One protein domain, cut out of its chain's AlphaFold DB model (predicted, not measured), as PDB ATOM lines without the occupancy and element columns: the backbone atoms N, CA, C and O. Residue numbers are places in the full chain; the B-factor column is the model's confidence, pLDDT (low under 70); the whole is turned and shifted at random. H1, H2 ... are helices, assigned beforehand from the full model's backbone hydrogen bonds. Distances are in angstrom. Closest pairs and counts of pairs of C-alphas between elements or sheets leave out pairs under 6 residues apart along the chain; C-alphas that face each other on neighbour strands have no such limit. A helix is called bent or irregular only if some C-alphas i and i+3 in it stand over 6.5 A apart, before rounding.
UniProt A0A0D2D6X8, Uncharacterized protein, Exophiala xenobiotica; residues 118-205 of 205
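Overview. This is residues 118 to 205 of the 205 residues of an uncharacterized protein of Exophiala xenobiotica (UniProt A0A0D2D6X8). One long, bent helix, H5, makes a loose spine: H1 packs on its second arm, H2 and part of H3 pack on its first, and H4 packs on H3 away from the spine. Residues 194 to 205, of which 194 to 198 belong to H5, stick out at one end. The printed part has 88 residues with five named helices, H1 to H5 in chain order, and no named strand; the class is all helix. The whole is loose, with a radius of gyration of the C-alphas of 15.3 A, and flat, spanning 55 by 34 by 16 A.

Arrangement. Look first at residues 177 to 198, by hydrogen bonds one helix, H5, but bent: C-alphas 186 and 189 are 6.6 A apart, and its arms H5a, 177 to 186, and H5b, 189 to 198, stand at a steep tilt of 40 degrees. H3, residues 142 to 153, touches H5a with residues 144 to 148 alone, the same way at a steep tilt of 47 degrees; the closest C-alphas, of Ala 148 and Ile 183, are 6.7 A apart. H2, residues 136 to 139, touches H5a, closest at the C-alphas of Pro 137 and Ile 183, 5.6 A, and touches H3 only at the corner, closest at the C-alphas of Thr 138 and Thr 145, 5.0 A. H1, residues 126 to 133, touches H5b, closest at the C-alphas of Val 131 and Leu 190, 6.3 A, and is only just about perpendicular to it at 70.5 degrees. H4, residues 162 to 165, touches H3 residues 147 to 151 alone, closest at the C-alphas of Val 150 and Ala 162, 5.4 A; H4 and H5a are apart. Every O i to N i+4 pair is within hydrogen-bond range in H1, H3, H5a and H5b; H2 and H4 are too short for one.

Along the chain. Find C-alpha 177 at (63.634, -11.443, 120.103); H5a and H5b are 14.3 A long each, and H5b ends at C-alpha 198, (63.340, -34.100, 140.058). H1 begins at C-alpha 126, (76.948, -30.558, 127.589), and measures 10.7 A; H3 measures 15.4 A.

Size, cuts and confidence. The C-alphas of Pro 171 and Pro 205, 56.9 A apart, are the two farthest apart. The printed part has no cut; the link from H4 to H5, 11 residues, is long. Confidence is under 70 in residues 200 to 205.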
ATOM      1  N   ALA A 118      83.258 -24.377 133.629       86.44
ATOM      2  CA  ALA A 118      83.207 -24.603 132.182       86.44
ATOM      3  C   ALA A 118      84.307 -23.855 131.409       86.44
ATOM      4  O   ALA A 118      84.112 -23.512 130.243       86.44
ATOM      5  N   TYR A 119      85.474 -23.632 132.030       87.25
ATOM      6  CA  TYR A 119      86.613 -22.964 131.383       87.25
ATOM      7  C   TYR A 119      86.993 -23.650 130.058       87.25
ATOM      8  O   TYR A 119      86.997 -23.031 128.995       87.25
ATOM      9  N   PHE A 120      87.171 -24.976 130.083       87.94
ATOM     10  CA  PHE A 120      87.332 -25.800 128.882       87.94
ATOM     11  C   PHE A 120      85.979 -26.291 128.349       87.94
ATOM     12  O   PHE A 120      85.740 -27.488 128.193       87.94
ATOM     13  N   GLY A 121      85.066 -25.363 128.056       83.81
ATOM     14  CA  GLY A 121      83.676 -25.673 127.703       83.81
ATOM     15  C   GLY A 121      83.491 -26.615 126.502       83.81
ATOM     16  O   GLY A 121      82.458 -27.267 126.392       83.81
ATOM     17  N   LYS A 122      84.472 -26.717 125.595       86.56
ATOM     18  CA  LYS A 122      84.446 -27.671 124.463       86.56
ATOM     19  C   LYS A 122      84.808 -29.108 124.861       86.56
ATOM     20  O   LYS A 122      84.503 -30.024 124.108       86.56
ATOM     21  N   GLN A 123      85.473 -29.289 125.998       87.12
ATOM     22  CA  GLN A 123      85.989 -30.570 126.492       87.12
ATOM     23  C   GLN A 123      85.230 -31.070 127.734       87.12
ATOM     24  O   GLN A 123      85.555 -32.126 128.263       87.12
ATOM     25  N   THR A 124      84.226 -30.324 128.205       85.31
ATOM     26  CA  THR A 124      83.334 -30.740 129.297       85.31
ATOM     27  C   THR A 124      82.024 -31.324 128.759       85.31
ATOM     28  O   THR A 124      81.753 -31.286 127.556       85.31
ATOM     29  N   THR A 125      81.193 -31.876 129.643       84.50
ATOM     30  CA  THR A 125      79.888 -32.419 129.251       84.50
ATOM     31  C   THR A 125      78.918 -31.295 128.863       84.50
ATOM     32  O   THR A 125      78.980 -30.199 129.434       84.50
ATOM     33  N   PRO A 126      77.970 -31.543 127.938       82.25
ATOM     34  CA  PRO A 126      76.948 -30.558 127.589       82.25
ATOM     35  C   PRO A 126      76.182 -30.023 128.808       82.25
ATOM     36  O   PRO A 126      75.944 -28.822 128.884       82.25
ATOM     37  N   ALA A 127      75.884 -30.885 129.787       80.50
ATOM     38  CA  ALA A 127      75.184 -30.509 131.014       80.50
ATOM     39  C   ALA A 127      75.982 -29.503 131.861       80.50
ATOM     40  O   ALA A 127      75.459 -28.451 132.219       80.50
ATOM     41  N   VAL A 128      77.269 -29.763 132.128       82.44
ATOM     42  CA  VAL A 128      78.122 -28.835 132.900       82.44
ATOM     43  C   VAL A 128      78.250 -27.493 132.184       82.44
ATOM     44  O   VAL A 128      78.130 -26.443 132.813       82.44
ATOM     45  N   LYS A 129      78.440 -27.519 130.859       82.88
ATOM     46  CA  LYS A 129      78.509 -26.303 130.043       82.88
ATOM     47  C   LYS A 129      77.213 -25.490 130.120       82.88
ATOM     48  O   LYS A 129      77.279 -24.272 130.240       82.88
ATOM     49  N   GLN A 130      76.055 -26.143 130.044       80.75
ATOM     50  CA  GLN A 130      74.754 -25.477 130.128       80.75
ATOM     51  C   GLN A 130      74.552 -24.814 131.493       80.75
ATOM     52  O   GLN A 130      74.256 -23.625 131.538       80.75
ATOM     53  N   VAL A 131      74.790 -25.537 132.594       81.88
ATOM     54  CA  VAL A 131      74.611 -24.989 133.951       81.88
ATOM     55  C   VAL A 131      75.561 -23.812 134.200       81.88
ATOM     56  O   VAL A 131      75.130 -22.773 134.689       81.88
ATOM     57  N   ALA A 132      76.836 -23.936 133.817       83.12
ATOM     58  CA  ALA A 132      77.834 -22.885 134.024       83.12
ATOM     59  C   ALA A 132      77.533 -21.589 133.245       83.12
ATOM     60  O   ALA A 132      77.936 -20.508 133.664       83.12
ATOM     61  N   LEU A 133      76.845 -21.690 132.103       80.94
ATOM     62  CA  LEU A 133      76.527 -20.544 131.248       80.94
ATOM     63  C   LEU A 133      75.119 -19.984 131.472       80.94
ATOM     64  O   LEU A 133      74.841 -18.893 130.983       80.94
ATOM     65  N   ALA A 134      74.246 -20.687 132.197       78.44
ATOM     66  CA  ALA A 134      72.842 -20.311 132.388       78.44
ATOM     67  C   ALA A 134      72.653 -18.977 133.131       78.44
ATOM     68  O   ALA A 134      71.671 -18.262 132.915       78.44
ATOM     69  N   GLU A 135      73.609 -18.614 133.986       77.00
ATOM     70  CA  GLU A 135      73.540 -17.380 134.764       77.00
ATOM     71  C   GLU A 135      73.662 -16.134 133.870       77.00
ATOM     72  O   GLU A 135      72.856 -15.212 133.970       77.00
ATOM     73  N   SER A 136      74.636 -16.116 132.954       79.19
ATOM     74  CA  SER A 136      74.951 -14.953 132.112       79.19
ATOM     75  C   SER A 136      73.732 -14.379 131.361       79.19
ATOM     76  O   SER A 136      73.408 -13.212 131.580       79.19
ATOM     77  N   PRO A 137      72.970 -15.155 130.561       77.44
ATOM     78  CA  PRO A 137      71.851 -14.624 129.780       77.44
ATOM     79  C   PRO A 137      70.633 -14.242 130.627       77.44
ATOM     80  O   PRO A 137      69.714 -13.614 130.109       77.44
ATOM     81  N   THR A 138      70.586 -14.605 131.912       76.88
ATOM     82  CA  THR A 138      69.430 -14.333 132.779       76.88
ATOM     83  C   THR A 138      69.651 -13.167 133.745       76.88
ATOM     84  O   THR A 138      68.689 -12.729 134.381       76.88
ATOM     85  N   LYS A 139      70.869 -12.596 133.798       80.62
ATOM     86  CA  LYS A 139      71.230 -11.498 134.717       80.62
ATOM     87  C   LYS A 139      71.728 -10.197 134.075       80.62
ATOM     88  O   LYS A 139      71.987  -9.246 134.803       80.62
ATOM     89  N   THR A 140      71.845 -10.098 132.748       84.19
ATOM     90  CA  THR A 140      72.312  -8.852 132.092       84.19
ATOM     91  C   THR A 140      71.288  -7.706 132.048       84.19
ATOM     92  O   THR A 140      71.629  -6.609 131.615       84.19
ATOM     93  N   GLY A 141      70.050  -7.891 132.530       87.94
ATOM     94  CA  GLY A 141      69.087  -6.791 132.646       87.94
ATOM     95  C   GLY A 141      67.702  -7.189 133.159       87.94
ATOM     96  O   GLY A 141      67.273  -8.336 133.061       87.94
ATOM     97  N   ILE A 142      66.939  -6.214 133.662       89.56
ATOM     98  CA  ILE A 142      65.630  -6.478 134.287       89.56
ATOM     99  C   ILE A 142      64.612  -7.116 133.327       89.56
ATOM    100  O   ILE A 142      63.805  -7.948 133.739       89.56
ATOM    101  N   ALA A 143      64.643  -6.743 132.045       91.31
ATOM    102  CA  ALA A 143      63.699  -7.233 131.045       91.31
ATOM    103  C   ALA A 143      63.905  -8.721 130.727       91.31
ATOM    104  O   ALA A 143      62.940  -9.486 130.667       91.31
ATOM    105  N   ILE A 144      65.163  -9.143 130.591       90.88
ATOM    106  CA  ILE A 144      65.525 -10.539 130.336       90.88
ATOM    107  C   ILE A 144      65.349 -11.413 131.579       90.88
ATOM    108  O   ILE A 144      64.825 -12.515 131.460       90.88
ATOM    109  N   THR A 145      65.667 -10.907 132.779       91.44
ATOM    110  CA  THR A 145      65.430 -11.630 134.038       91.44
ATOM    111  C   THR A 145      63.940 -11.910 134.217       91.44
ATOM    112  O   THR A 145      63.541 -13.034 134.519       91.44
ATOM    113  N   LYS A 146      63.090 -10.905 133.961       92.38
ATOM    114  CA  LYS A 146      61.632 -11.065 133.983       92.38
ATOM    115  C   LYS A 146      61.149 -12.085 132.951       92.38
ATOM    116  O   LYS A 146      60.326 -12.930 133.289       92.38
ATOM    117  N   TYR A 147      61.669 -12.041 131.724       91.81
ATOM    118  CA  TYR A 147      61.309 -13.004 130.679       91.81
ATOM    119  C   TYR A 147      61.719 -14.442 131.029       91.81
ATOM    120  O   TYR A 147      60.917 -15.365 130.867       91.81
ATOM    121  N   ALA A 148      62.922 -14.638 131.576       91.31
ATOM    122  CA  ALA A 148      63.377 -15.939 132.055       91.31
ATOM    123  C   ALA A 148      62.464 -16.469 133.176       91.31
ATOM    124  O   ALA A 148      62.024 -17.617 133.121       91.31
ATOM    125  N   ALA A 149      62.098 -15.623 134.144       91.81
ATOM    126  CA  ALA A 149      61.196 -16.005 135.230       91.81
ATOM    127  C   ALA A 149      59.801 -16.408 134.724       91.81
ATOM    128  O   ALA A 149      59.276 -17.449 135.113       91.81
ATOM    129  N   VAL A 150      59.215 -15.621 133.815       93.31
ATOM    130  CA  VAL A 150      57.922 -15.937 133.183       93.31
ATOM    131  C   VAL A 150      57.945 -17.281 132.469       93.31
ATOM    132  O   VAL A 150      56.949 -17.996 132.499       93.31
ATOM    133  N   THR A 151      59.057 -17.598 131.812       90.44
ATOM    134  CA  THR A 151      59.172 -18.783 130.965       90.44
ATOM    135  C   THR A 151      59.438 -20.044 131.783       90.44
ATOM    136  O   THR A 151      58.778 -21.056 131.570       90.44
ATOM    137  N   PHE A 152      60.371 -19.993 132.739       89.88
ATOM    138  CA  PHE A 152      60.910 -21.204 133.368       89.88
ATOM    139  C   PHE A 152      60.453 -21.434 134.811       89.88
ATOM    140  O   PHE A 152      60.357 -22.584 135.233       89.88
ATOM    141  N   THR A 153      60.161 -20.388 135.594       90.69
ATOM    142  CA  THR A 153      59.877 -20.546 137.038       90.69
ATOM    143  C   THR A 153      58.437 -20.214 137.415       90.69
ATOM    144  O   THR A 153      57.838 -20.929 138.219       90.69
ATOM    145  N   ALA A 154      57.825 -19.195 136.809       92.50
ATOM    146  CA  ALA A 154      56.441 -18.816 137.085       92.50
ATOM    147  C   ALA A 154      55.414 -19.927 136.766       92.50
ATOM    148  O   ALA A 154      54.510 -20.128 137.583       92.50
ATOM    149  N   PRO A 155      55.554 -20.712 135.673       89.75
ATOM    150  CA  PRO A 155      54.666 -21.846 135.417       89.75
ATOM    151  C   PRO A 155      54.796 -22.932 136.492       89.75
ATOM    152  O   PRO A 155      53.786 -23.443 136.971       89.75
ATOM    153  N   LYS A 156      56.025 -23.224 136.948       88.75
ATOM    154  CA  LYS A 156      56.300 -24.188 138.033       88.75
ATOM    155  C   LYS A 156      55.711 -23.739 139.372       88.75
ATOM    156  O   LYS A 156      55.291 -24.567 140.174       88.75
ATOM    157  N   ALA A 157      55.639 -22.428 139.597       91.06
ATOM    158  CA  ALA A 157      54.985 -21.836 140.760       91.06
ATOM    159  C   ALA A 157      53.443 -21.824 140.663       91.06
ATOM    160  O   ALA A 157      52.781 -21.389 141.605       91.06
ATOM    161  N   GLY A 158      52.859 -22.287 139.549       92.25
ATOM    162  CA  GLY A 158      51.411 -22.309 139.339       92.25
ATOM    163  C   GLY A 158      50.804 -20.928 139.086       92.25
ATOM    164  O   GLY A 158      49.635 -20.719 139.404       92.25
ATOM    165  N   ILE A 159      51.579 -19.977 138.551       92.62
ATOM    166  CA  ILE A 159      51.116 -18.616 138.254       92.62
ATOM    167  C   ILE A 159      50.575 -18.576 136.815       92.62
ATOM    168  O   ILE A 159      51.370 -18.541 135.869       92.62
ATOM    169  N   PRO A 160      49.243 -18.561 136.603       86.19
ATOM    170  CA  PRO A 160      48.688 -18.427 135.264       86.19
ATOM    171  C   PRO A 160      48.975 -17.026 134.712       86.19
ATOM    172  O   PRO A 160      49.048 -16.050 135.457       86.19
ATOM    173  N   ASN A 161      49.103 -16.911 133.389       87.94
ATOM    174  CA  ASN A 161      49.290 -15.632 132.694       87.94
ATOM    175  C   ASN A 161      50.512 -14.812 133.166       87.94
ATOM    176  O   ASN A 161      50.516 -13.590 133.045       87.94
ATOM    177  N   ALA A 162      51.576 -15.453 133.668       90.50
ATOM    178  CA  ALA A 162      52.758 -14.765 134.204       90.50
ATOM    179  C   ALA A 162      53.366 -13.714 133.250       90.50
ATOM    180  O   ALA A 162      53.853 -12.677 133.700       90.50
ATOM    181  N   ALA A 163      53.279 -13.938 131.934       87.38
ATOM    182  CA  ALA A 163      53.769 -13.011 130.915       87.38
ATOM    183  C   ALA A 163      53.109 -11.625 130.965       87.38
ATOM    184  O   ALA A 163      53.763 -10.626 130.664       87.38
ATOM    185  N   SER A 164      51.831 -11.532 131.351       88.31
ATOM    186  CA  SER A 164      51.167 -10.235 131.518       88.31
ATOM    187  C   SER A 164      51.547  -9.564 132.839       88.31
ATOM    188  O   SER A 164      51.668  -8.341 132.880       88.31
ATOM    189  N   LEU A 165      51.793 -10.359 133.887       89.62
ATOM    190  CA  LEU A 165      52.121  -9.895 135.238       89.62
ATOM    191  C   LEU A 165      53.555  -9.367 135.364       89.62
ATOM    192  O   LEU A 165      53.813  -8.446 136.137       89.62
ATOM    193  N   LEU A 166      54.496  -9.930 134.604       89.06
ATOM    194  CA  LEU A 166      55.925  -9.604 134.680       89.06
ATOM    195  C   LEU A 166      56.431  -8.813 133.470       89.06
ATOM    196  O   LEU A 166      57.616  -8.864 133.139       89.06
ATOM    197  N   LYS A 167      55.578  -8.002 132.839       90.00
ATOM    198  CA  LYS A 167      56.063  -7.006 131.876       90.00
ATOM    199  C   LYS A 167      57.070  -6.055 132.556       90.00
ATOM    200  O   LYS A 167      56.913  -5.716 133.742       90.00
ATOM    201  N   PRO A 168      58.150  -5.641 131.871       91.06
ATOM    202  CA  PRO A 168      59.008  -4.570 132.366       91.06
ATOM    203  C   PRO A 168      58.172  -3.319 132.661       91.06
ATOM    204  O   PRO A 168      57.215  -3.019 131.951       91.06
ATOM    205  N   ARG A 169      58.484  -2.634 133.764       92.38
ATOM    206  CA  ARG A 169      57.823  -1.370 134.108       92.38
ATOM    207  C   ARG A 169      58.574  -0.254 133.384       92.38
ATOM    208  O   ARG A 169      59.791  -0.353 133.252       92.38
ATOM    209  N   HIS A 170      57.883   0.805 132.970       88.88
ATOM    210  CA  HIS A 170      58.541   1.986 132.404       88.88
ATOM    211  C   HIS A 170      59.640   2.526 133.348       88.88
ATOM    212  O   HIS A 170      59.437   2.496 134.566       88.88
ATOM    213  N   PRO A 171      60.784   3.001 132.815       92.00
ATOM    214  CA  PRO A 171      61.074   3.241 131.393       92.00
ATOM    215  C   PRO A 171      61.623   2.022 130.623       92.00
ATOM    216  O   PRO A 171      62.026   2.170 129.479       92.00
ATOM    217  N   TYR A 172      61.664   0.826 131.220       92.19
ATOM    218  CA  TYR A 172      62.293  -0.339 130.592       92.19
ATOM    219  C   TYR A 172      61.415  -0.977 129.513       92.19
ATOM    220  O   TYR A 172      60.220  -1.202 129.718       92.19
ATOM    221  N   GLU A 173      62.037  -1.326 128.390       92.12
ATOM    222  CA  GLU A 173      61.395  -2.009 127.268       92.12
ATOM    223  C   GLU A 173      61.420  -3.537 127.427       92.12
ATOM    224  O   GLU A 173      62.123  -4.099 128.272       92.12
ATOM    225  N   ALA A 174      60.613  -4.224 126.616       91.06
ATOM    226  CA  ALA A 174      60.641  -5.678 126.514       91.06
ATOM    227  C   ALA A 174      61.979  -6.162 125.918       91.06
ATOM    228  O   ALA A 174      62.605  -5.434 125.147       91.06
ATOM    229  N   PRO A 175      62.426  -7.390 126.232       91.00
ATOM    230  CA  PRO A 175      63.631  -7.923 125.613       91.00
ATOM    231  C   PRO A 175      63.423  -8.127 124.107       91.00
ATOM    232  O   PRO A 175      62.347  -8.550 123.678       91.00
ATOM    233  N   LEU A 176      64.471  -7.859 123.324       92.19
ATOM    234  CA  LEU A 176      64.513  -8.146 121.888       92.19
ATOM    235  C   LEU A 176      64.358  -9.652 121.630       92.19
ATOM    236  O   LEU A 176      64.773 -10.469 122.454       92.19
ATOM    237  N   GLU A 177      63.833 -10.029 120.464       92.25
ATOM    238  CA  GLU A 177      63.634 -11.443 120.103       92.25
ATOM    239  C   GLU A 177      64.934 -12.259 120.170       92.25
ATOM    240  O   GLU A 177      64.946 -13.337 120.755       92.25
ATOM    241  N   ALA A 178      66.061 -11.704 119.710       90.00
ATOM    242  CA  ALA A 178      67.365 -12.365 119.815       90.00
ATOM    243  C   ALA A 178      67.781 -12.651 121.274       90.00
ATOM    244  O   ALA A 178      68.390 -13.679 121.570       90.00
ATOM    245  N   ALA A 179      67.428 -11.765 122.214       89.19
ATOM    246  CA  ALA A 179      67.696 -11.982 123.634       89.19
ATOM    247  C   ALA A 179      66.784 -13.073 124.213       89.19
ATOM    248  O   ALA A 179      67.242 -13.904 124.996       89.19
ATOM    249  N   LYS A 180      65.511 -13.112 123.800       90.75
ATOM    250  CA  LYS A 180      64.576 -14.183 124.178       90.75
ATOM    251  C   LYS A 180      65.047 -15.549 123.683       90.75
ATOM    252  O   LYS A 180      65.005 -16.509 124.447       90.75
ATOM    253  N   GLU A 181      65.517 -15.619 122.440       89.69
ATOM    254  CA  GLU A 181      66.077 -16.833 121.844       89.69
ATOM    255  C   GLU A 181      67.329 -17.290 122.600       89.69
ATOM    256  O   GLU A 181      67.411 -18.446 123.004       89.69
ATOM    257  N   SER A 182      68.251 -16.370 122.903       86.25
ATOM    258  CA  SER A 182      69.451 -16.674 123.693       86.25
ATOM    259  C   SER A 182      69.119 -17.247 125.078       86.25
ATOM    260  O   SER A 182      69.711 -18.249 125.488       86.25
ATOM    261  N   ILE A 183      68.139 -16.662 125.777       88.44
ATOM    262  CA  ILE A 183      67.648 -17.173 127.065       88.44
ATOM    263  C   ILE A 183      67.069 -18.575 126.895       88.44
ATOM    264  O   ILE A 183      67.383 -19.460 127.686       88.44
ATOM    265  N   TRP A 184      66.249 -18.788 125.863       88.25
ATOM    266  CA  TRP A 184      65.660 -20.095 125.594       88.25
ATOM    267  C   TRP A 184      66.735 -21.154 125.339       88.25
ATOM    268  O   TRP A 184      66.749 -22.181 126.011       88.25
ATOM    269  N   THR A 185      67.693 -20.878 124.450       84.81
ATOM    270  CA  THR A 185      68.803 -21.792 124.143       84.81
ATOM    271  C   THR A 185      69.619 -22.153 125.385       84.81
ATOM    272  O   THR A 185      70.020 -23.307 125.543       84.81
ATOM    273  N   ALA A 186      69.871 -21.189 126.274       81.56
ATOM    274  CA  ALA A 186      70.642 -21.430 127.488       81.56
ATOM    275  C   ALA A 186      69.857 -22.215 128.552       81.56
ATOM    276  O   ALA A 186      70.410 -23.109 129.193       81.56
ATOM    277  N   MET A 187      68.577 -21.892 128.734       87.12
ATOM    278  CA  MET A 187      67.772 -22.389 129.851       87.12
ATOM    279  C   MET A 187      66.982 -23.658 129.528       87.12
ATOM    280  O   MET A 187      66.706 -24.422 130.444       87.12
ATOM    281  N   GLU A 188      66.649 -23.942 128.264       87.25
ATOM    282  CA  GLU A 188      65.870 -25.136 127.895       87.25
ATOM    283  C   GLU A 188      66.591 -26.435 128.287       87.25
ATOM    284  O   GLU A 188      65.978 -27.361 128.819       87.25
ATOM    285  N   GLY A 189      67.903 -26.510 128.043       81.75
ATOM    286  CA  GLY A 189      68.708 -27.666 128.444       81.75
ATOM    287  C   GLY A 189      68.746 -27.846 129.962       81.75
ATOM    288  O   GLY A 189      68.580 -28.961 130.455       81.75
ATOM    289  N   LEU A 190      68.885 -26.736 130.694       82.88
ATOM    290  CA  LEU A 190      68.879 -26.727 132.155       82.88
ATOM    291  C   LEU A 190      67.521 -27.153 132.722       82.88
ATOM    292  O   LEU A 190      67.477 -27.963 133.641       82.88
ATOM    293  N   ASP A 191      66.426 -26.648 132.156       86.00
ATOM    294  CA  ASP A 191      65.063 -26.989 132.564       86.00
ATOM    295  C   ASP A 191      64.787 -28.485 132.374       86.00
ATOM    296  O   ASP A 191      64.310 -29.152 133.292       86.00
ATOM    297  N   LYS A 192      65.175 -29.052 131.223       84.44
ATOM    298  CA  LYS A 192      65.065 -30.497 130.965       84.44
ATOM    299  C   LYS A 192      65.867 -31.322 131.968       84.44
ATOM    300  O   LYS A 192      65.373 -32.340 132.453       84.44
ATOM    301  N   GLU A 193      67.087 -30.895 132.281       80.00
ATOM    302  CA  GLU A 193      67.948 -31.592 133.235       80.00
ATOM    303  C   GLU A 193      67.409 -31.501 134.671       80.00
ATOM    304  O   GLU A 193      67.395 -32.502 135.387       80.00
ATOM    305  N   GLU A 194      66.877 -30.345 135.078       83.62
ATOM    306  CA  GLU A 194      66.203 -30.175 136.367       83.62
ATOM    307  C   GLU A 194      64.992 -31.113 136.480       83.62
ATOM    308  O   GLU A 194      64.876 -31.851 137.458       83.62
ATOM    309  N   GLN A 195      64.131 -31.169 135.457       84.38
ATOM    310  CA  GLN A 195      62.998 -32.102 135.429       84.38
ATOM    311  C   GLN A 195      63.457 -33.563 135.498       84.38
ATOM    312  O   GLN A 195      62.839 -34.368 136.193       84.38
ATOM    313  N   ARG A 196      64.561 -33.916 134.824       84.44
ATOM    314  CA  ARG A 196      65.147 -35.265 134.875       84.44
ATOM    315  C   ARG A 196      65.630 -35.629 136.281       84.44
ATOM    316  O   ARG A 196      65.463 -36.775 136.689       84.44
ATOM    317  N   ILE A 197      66.234 -34.686 137.004       76.94
ATOM    318  CA  ILE A 197      66.720 -34.882 138.382       76.94
ATOM    319  C   ILE A 197      65.555 -34.968 139.375       76.94
ATOM    320  O   ILE A 197      65.603 -35.769 140.307       76.94
ATOM    321  N   LEU A 198      64.517 -34.148 139.186       77.06
ATOM    322  CA  LEU A 198      63.340 -34.100 140.058       77.06
ATOM    323  C   LEU A 198      62.324 -35.213 139.770       77.06
ATOM    324  O   LEU A 198      61.463 -35.485 140.613       77.06
ATOM    325  N   ALA A 199      62.405 -35.854 138.601       78.38
ATOM    326  CA  ALA A 199      61.595 -37.015 138.280       78.38
ATOM    327  C   ALA A 199      61.834 -38.115 139.332       78.38
ATOM    328  O   ALA A 199      62.983 -38.375 139.697       78.38
ATOM    329  N   PRO A 200      60.777 -38.787 139.826       65.69
ATOM    330  CA  PRO A 200      60.937 -39.913 140.732       65.69
ATOM    331  C   PRO A 200      61.879 -40.933 140.093       65.69
ATOM    332  O   PRO A 200      61.598 -41.438 139.004       65.69
ATOM    333  N   THR A 201      63.005 -41.222 140.744       58.34
ATOM    334  CA  THR A 201      63.906 -42.281 140.303       58.34
ATOM    335  C   THR A 201      63.111 -43.579 140.248       58.34
ATOM    336  O   THR A 201      62.668 -44.085 141.279       58.34
ATOM    337  N   GLN A 202      62.927 -44.141 139.049       48.09
ATOM    338  CA  GLN A 202      62.684 -45.575 138.952       48.09
ATOM    339  C   GLN A 202      63.855 -46.233 139.675       48.09
ATOM    340  O   GLN A 202      65.014 -45.956 139.359       48.09
ATOM    341  N   THR A 203      63.543 -47.008 140.711       38.97
ATOM    342  CA  THR A 203      64.509 -47.812 141.457       38.97
ATOM    343  C   THR A 203      65.433 -48.491 140.457       38.97
ATOM    344  O   THR A 203      64.970 -49.274 139.627       38.97
ATOM    345  N   ARG A 204      66.721 -48.130 140.484       36.78
ATOM    346  CA  ARG A 204      67.736 -48.856 139.723       36.78
ATOM    347  C   ARG A 204      67.666 -50.317 140.203       36.78
ATOM    348  O   ARG A 204      67.610 -50.490 141.422       36.78
ATOM    349  N   PRO A 205      67.568 -51.306 139.297       40.50
ATOM    350  CA  PRO A 205      67.531 -52.714 139.684       40.50
ATOM    351  C   PRO A 205      68.776 -53.114 140.478       40.50
ATOM    352  O   PRO A 205      69.843 -52.487 140.261       40.50
TER     353      PRO A 205